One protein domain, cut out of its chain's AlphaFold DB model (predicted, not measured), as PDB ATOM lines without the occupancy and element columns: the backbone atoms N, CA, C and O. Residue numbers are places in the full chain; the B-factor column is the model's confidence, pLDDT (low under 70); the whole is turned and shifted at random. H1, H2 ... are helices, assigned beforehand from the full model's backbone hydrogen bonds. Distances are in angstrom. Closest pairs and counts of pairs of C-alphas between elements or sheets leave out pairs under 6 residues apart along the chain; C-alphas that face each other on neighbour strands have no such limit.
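Overview. This is residues 257 to 305 of the 359 residues of an uncharacterized protein of Vitrella brassicaformis (strain CCMP3155) (UniProt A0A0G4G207). With little regular structure, this is a loose chain of loops holding two short helices, H1 and H2, set about at right angles and joined by a long looping link, residues 274 to 293. The first printed residues lead away from H1 at one end of the long axis, and the link's loop round Asn 289 makes the other end. The printed part has 49 residues, 17 of them in H1 then H2, with no named strand: all helix, loose, radius of gyration of the C-alphas 12.1 A, elongated, 37 by 20 by 14 A.

Arrangement. Start at H1, residues 263 to 273, and look across to H2, residues 294 to 299: they are close but not clearly touching, the closest C-alphas, Met 272 and Ala 294, being 7.6 A apart. Their lines stand about perpendicular, at 89 degrees. In both, every O i to N i+4 pair is within hydrogen-bond range.

Along the chain. Find C-alpha 263 at (113.720, 132.005, 60.693); from there H1 runs 15.4 A to C-alpha 273. H2 runs 8.7 A, ending at C-alpha 299, (117.404, 108.122, 56.545).

Size, cuts and confidence. The C-alphas farthest apart, Asn 257 and Asn 289, are 39.3 A apart. The link is long, and the printed part has no cut. Residues 257 to 259 have pLDDT under 70.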
ATOM      1  N   ASN A 257      98.244 131.337  54.649       69.00
ATOM      2  CA  ASN A 257      98.314 130.109  53.857       69.00
ATOM      3  C   ASN A 257      99.042 128.973  54.594       69.00
ATOM      4  O   ASN A 257      99.480 128.025  53.942       69.00
ATOM      5  N   ASN A 258      99.256 129.089  55.913       66.44
ATOM      6  CA  ASN A 258     100.091 128.166  56.697       66.44
ATOM      7  C   ASN A 258     101.487 127.935  56.076       66.44
ATOM      8  O   ASN A 258     102.085 126.873  56.218       66.44
ATOM      9  N   ALA A 259     102.013 128.939  55.366       66.81
ATOM     10  CA  ALA A 259     103.325 128.915  54.722       66.81
ATOM     11  C   ALA A 259     104.361 129.743  55.504       66.81
ATOM     12  O   ALA A 259     105.432 130.060  54.980       66.81
ATOM     13  N   GLY A 260     104.027 130.150  56.731       74.00
ATOM     14  CA  GLY A 260     104.945 130.815  57.645       74.00
ATOM     15  C   GLY A 260     106.028 129.835  58.083       74.00
ATOM     16  O   GLY A 260     105.739 128.893  58.809       74.00
ATOM     17  N   LEU A 261     107.255 130.054  57.619       74.19
ATOM     18  CA  LEU A 261     108.433 129.325  58.083       74.19
ATOM     19  C   LEU A 261     109.094 130.129  59.196       74.19
ATOM     20  O   LEU A 261     109.247 131.349  59.053       74.19
ATOM     21  N   ASP A 262     109.547 129.461  60.256       83.19
ATOM     22  CA  ASP A 262     110.423 130.121  61.219       83.19
ATOM     23  C   ASP A 262     111.746 130.541  60.547       83.19
ATOM     24  O   ASP A 262     112.195 129.987  59.537       83.19
ATOM     25  N   SER A 263     112.409 131.537  61.127       83.56
ATOM     26  CA  SER A 263     113.720 132.005  60.693       83.56
ATOM     27  C   SER A 263     114.762 130.880  60.598       83.56
ATOM     28  O   SER A 263     115.643 130.943  59.733       83.56
ATOM     29  N   ALA A 264     114.713 129.869  61.473       84.69
ATOM     30  CA  ALA A 264     115.606 128.716  61.419       84.69
ATOM     31  C   ALA A 264     115.243 127.795  60.247       84.69
ATOM     32  O   ALA A 264     116.092 127.526  59.397       84.69
ATOM     33  N   GLU A 265     113.972 127.418  60.129       81.88
ATOM     34  CA  GLU A 265     113.463 126.557  59.054       81.88
ATOM     35  C   GLU A 265     113.726 127.152  57.669       81.88
ATOM     36  O   GLU A 265     114.155 126.456  56.746       81.88
ATOM     37  N   PHE A 266     113.544 128.465  57.529       82.69
ATOM     38  CA  PHE A 266     113.841 129.187  56.300       82.69
ATOM     39  C   PHE A 266     115.326 129.100  55.923       82.69
ATOM     40  O   PHE A 266     115.675 128.814  54.770       82.69
ATOM     41  N   ARG A 267     116.221 129.328  56.893       86.12
ATOM     42  CA  ARG A 267     117.674 129.232  56.686       86.12
ATOM     43  C   ARG A 267     118.091 127.803  56.351       86.12
ATOM     44  O   ARG A 267     118.923 127.611  55.461       86.12
ATOM     45  N   ASP A 268     117.505 126.812  57.004       85.56
ATOM     46  CA  ASP A 268     117.795 125.400  56.767       85.56
ATOM     47  C   ASP A 268     117.324 124.956  55.384       85.56
ATOM     48  O   ASP A 268     118.106 124.373  54.625       85.56
ATOM     49  N   ALA A 269     116.105 125.327  54.989       82.19
ATOM     50  CA  ALA A 269     115.573 125.080  53.653       82.19
ATOM     51  C   ALA A 269     116.450 125.713  52.562       82.19
ATOM     52  O   ALA A 269     116.760 125.073  51.551       82.19
ATOM     53  N   LEU A 270     116.917 126.949  52.776       84.06
ATOM     54  CA  LEU A 270     117.808 127.642  51.846       84.06
ATOM     55  C   LEU A 270     119.167 126.940  51.736       84.06
ATOM     56  O   LEU A 270     119.683 126.745  50.631       84.06
ATOM     57  N   ASN A 271     119.735 126.505  52.862       85.81
ATOM     58  CA  ASN A 271     120.982 125.750  52.867       85.81
ATOM     59  C   ASN A 271     120.831 124.415  52.131       85.81
ATOM     60  O   ASN A 271     121.620 124.140  51.223       85.81
ATOM     61  N   MET A 272     119.787 123.638  52.429       82.56
ATOM     62  CA  MET A 272     119.508 122.367  51.754       82.56
ATOM     63  C   MET A 272     119.322 122.547  50.242       82.56
ATOM     64  O   MET A 272     119.936 121.823  49.454       82.56
ATOM     65  N   ARG A 273     118.569 123.569  49.817       81.38
ATOM     66  CA  ARG A 273     118.341 123.889  48.398       81.38
ATOM     67  C   ARG A 273     119.629 124.186  47.634       81.38
ATOM     68  O   ARG A 273     119.732 123.874  46.450       81.38
ATOM     69  N   HIS A 274     120.623 124.770  48.296       80.75
ATOM     70  CA  HIS A 274     121.936 125.049  47.713       80.75
ATOM     71  C   HIS A 274     122.986 123.963  48.013       80.75
ATOM     72  O   HIS A 274     124.177 124.167  47.759       80.75
ATOM     73  N   GLY A 275     122.571 122.807  48.546       80.19
ATOM     74  CA  GLY A 275     123.460 121.702  48.915       80.19
ATOM     75  C   GLY A 275     124.456 122.057  50.028       80.19
ATOM     76  O   GLY A 275     125.517 121.436  50.148       80.19
ATOM     77  N   ARG A 276     124.163 123.103  50.802       84.12
ATOM     78  CA  ARG A 276     124.907 123.490  51.999       84.12
ATOM     79  C   ARG A 276     124.390 122.704  53.196       84.12
ATOM     80  O   ARG A 276     123.271 122.204  53.207       84.12
ATOM     81  N   HIS A 277     125.255 122.575  54.188       83.56
ATOM     82  CA  HIS A 277     124.910 121.928  55.440       83.56
ATOM     83  C   HIS A 277     124.130 122.921  56.323       83.56
ATOM     84  O   HIS A 277     124.612 124.050  56.459       83.56
ATOM     85  N   PRO A 278     122.948 122.556  56.854       85.75
ATOM     86  CA  PRO A 278     122.183 123.417  57.753       85.75
ATOM     87  C   PRO A 278     122.980 123.791  59.017       85.75
ATOM     88  O   PRO A 278     123.623 122.915  59.603       85.75
ATOM     89  N   PRO A 279     122.993 125.070  59.430       79.38
ATOM     90  CA  PRO A 279     123.656 125.504  60.652       79.38
ATOM     91  C   PRO A 279     122.884 124.991  61.874       79.38
ATOM     92  O   PRO A 279     121.758 125.401  62.107       79.38
ATOM     93  N   GLY A 280     123.501 124.109  62.661       78.50
ATOM     94  CA  GLY A 280     122.884 123.530  63.864       78.50
ATOM     95  C   GLY A 280     122.788 122.006  63.847       78.50
ATOM     96  O   GLY A 280     122.574 121.407  64.896       78.50
ATOM     97  N   LEU A 281     123.025 121.356  62.700       80.12
ATOM     98  CA  LEU A 281     123.265 119.914  62.688       80.12
ATOM     99  C   LEU A 281     124.620 119.607  63.339       80.12
ATOM    100  O   LEU A 281     125.629 120.256  63.046       80.12
ATOM    101  N   THR A 282     124.650 118.594  64.205       82.62
ATOM    102  CA  THR A 282     125.901 118.070  64.757       82.62
ATOM    103  C   THR A 282     126.774 117.505  63.632       82.62
ATOM    104  O   THR A 282     126.285 117.090  62.584       82.62
ATOM    105  N   ALA A 283     128.097 117.481  63.809       82.81
ATOM    106  CA  ALA A 283     128.997 116.981  62.763       82.81
ATOM    107  C   ALA A 283     128.847 115.465  62.525       82.81
ATOM    108  O   ALA A 283     129.130 114.957  61.433       82.81
ATOM    109  N   ARG A 284     128.419 114.729  63.555       87.06
ATOM    110  CA  ARG A 284     128.267 113.274  63.555       87.06
ATOM    111  C   ARG A 284     126.961 112.878  64.217       87.06
ATOM    112  O   ARG A 284     126.482 113.552  65.117       87.06
ATOM    113  N   CYS A 285     126.409 111.771  63.748       87.06
ATOM    114  CA  CYS A 285     125.225 111.167  64.330       87.06
ATOM    115  C   CYS A 285     125.598 110.442  65.625       87.06
ATOM    116  O   CYS A 285     126.436 109.542  65.583       87.06
ATOM    117  N   ASP A 286     124.924 110.763  66.728       83.62
ATOM    118  CA  ASP A 286     125.199 110.190  68.056       83.62
ATOM    119  C   ASP A 286     125.063 108.662  68.090       83.62
ATOM    120  O   ASP A 286     125.686 107.979  68.896       83.62
ATOM    121  N   HIS A 287     124.257 108.108  67.180       82.50
ATOM    122  CA  HIS A 287     123.914 106.692  67.180       82.50
ATOM    123  C   HIS A 287     124.687 105.852  66.156       82.50
ATOM    124  O   HIS A 287     124.877 104.655  66.355       82.50
ATOM    125  N   SER A 288     125.084 106.442  65.025       82.50
ATOM    126  CA  SER A 288     125.793 105.734  63.946       82.50
ATOM    127  C   SER A 288     127.264 106.137  63.832       82.50
ATOM    128  O   SER A 288     128.007 105.504  63.084       82.50
ATOM    129  N   ASN A 289     127.678 107.208  64.521       85.25
ATOM    130  CA  ASN A 289     128.990 107.856  64.427       85.25
ATOM    131  C   ASN A 289     129.417 108.281  63.008       85.25
ATOM    132  O   ASN A 289     130.555 108.724  62.805       85.25
ATOM    133  N   GLN A 290     128.515 108.194  62.024       86.56
ATOM    134  CA  GLN A 290     128.743 108.653  60.660       86.56
ATOM    135  C   GLN A 290     128.598 110.178  60.563       86.56
ATOM    136  O   GLN A 290     127.886 110.775  61.377       86.56
ATOM    137  N   PRO A 291     129.227 110.823  59.560       86.75
ATOM    138  CA  PRO A 291     129.012 112.238  59.285       86.75
ATOM    139  C   PRO A 291     127.523 112.520  59.091       86.75
ATOM    140  O   PRO A 291     126.883 111.958  58.192       86.75
ATOM    141  N   LEU A 292     126.966 113.390  59.929       84.94
ATOM    142  CA  LEU A 292     125.544 113.694  59.897       84.94
ATOM    143  C   LEU A 292     125.278 114.665  58.751       84.94
ATOM    144  O   LEU A 292     125.342 115.876  58.884       84.94
ATOM    145  N   THR A 293     125.016 114.125  57.568       84.19
ATOM    146  CA  THR A 293     124.538 114.922  56.432       84.19
ATOM    147  C   THR A 293     123.014 114.992  56.454       84.19
ATOM    148  O   THR A 293     122.396 114.141  57.082       84.19
ATOM    149  N   ALA A 294     122.393 115.950  55.754       81.00
ATOM    150  CA  ALA A 294     120.928 116.031  55.677       81.00
ATOM    151  C   ALA A 294     120.303 114.685  55.249       81.00
ATOM    152  O   ALA A 294     119.408 114.186  55.917       81.00
ATOM    153  N   ASP A 295     120.864 114.021  54.232       82.56
ATOM    154  CA  ASP A 295     120.405 112.691  53.805       82.56
ATOM    155  C   ASP A 295     120.545 111.635  54.918       82.56
ATOM    156  O   ASP A 295     119.645 110.823  55.119       82.56
ATOM    157  N   HIS A 296     121.646 111.652  55.683       85.31
ATOM    158  CA  HIS A 296     121.803 110.742  56.824       85.31
ATOM    159  C   HIS A 296     120.791 111.064  57.926       85.31
ATOM    160  O   HIS A 296     120.182 110.151  58.468       85.31
ATOM    161  N   ALA A 297     120.581 112.345  58.233       82.69
ATOM    162  CA  ALA A 297     119.605 112.785  59.217       82.69
ATOM    163  C   ALA A 297     118.190 112.320  58.854       82.69
ATOM    164  O   ALA A 297     117.440 111.939  59.738       82.69
ATOM    165  N   MET A 298     117.835 112.295  57.565       79.12
ATOM    166  CA  MET A 298     116.522 111.839  57.098       79.12
ATOM    167  C   MET A 298     116.384 110.307  57.078       79.12
ATOM    168  O   MET A 298     115.304 109.794  57.350       79.12
ATOM    169  N   CYS A 299     117.455 109.576  56.752       81.00
ATOM    170  CA  CYS A 299     117.404 108.122  56.545       81.00
ATOM    171  C   CYS A 299     117.865 107.294  57.752       81.00
ATOM    172  O   CYS A 299     117.670 106.076  57.787       81.00
ATOM    173  N   CYS A 300     118.536 107.904  58.727       84.50
ATOM    174  CA  CYS A 300     119.053 107.176  59.872       84.50
ATOM    175  C   CYS A 300     117.893 106.655  60.723       84.50
ATOM    176  O   CYS A 300     117.120 107.433  61.271       84.50
ATOM    177  N   LYS A 301     117.807 105.332  60.886       77.69
ATOM    178  CA  LYS A 301     116.712 104.677  61.620       77.69
ATOM    179  C   LYS A 301     116.566 105.167  63.063       77.69
ATOM    180  O   LYS A 301     115.462 105.165  63.588       77.69
ATOM    181  N   ARG A 302     117.679 105.559  63.693       75.31
ATOM    182  CA  ARG A 302     117.723 105.965  65.106       75.31
ATOM    183  C   ARG A 302     117.752 107.483  65.303       75.31
ATOM    184  O   ARG A 302     117.133 107.967  66.235       75.31
ATOM    185  N   TYR A 303     118.398 108.231  64.407       77.88
ATOM    186  CA  TYR A 303     118.452 109.699  64.480       77.88
ATOM    187  C   TYR A 303     117.278 110.382  63.764       77.88
ATOM    188  O   TYR A 303     116.747 111.373  64.242       77.88
ATOM    189  N   GLY A 304     116.847 109.859  62.614       73.69
ATOM    190  CA  GLY A 304     115.869 110.515  61.744       73.69
ATOM    191  C   GLY A 304     114.419 110.420  62.191       73.69
ATOM    192  O   GLY A 304     113.545 110.870  61.454       73.69
ATOM    193  N   LEU A 305     114.165 109.826  63.364       76.94
ATOM    194  CA  LEU A 305     112.830 109.656  63.947       76.94
ATOM    195  C   LEU A 305     111.811 109.148  62.911       76.94
ATOM    196  O   LEU A 305     110.700 109.663  62.803       76.94
TER     197      LEU A 305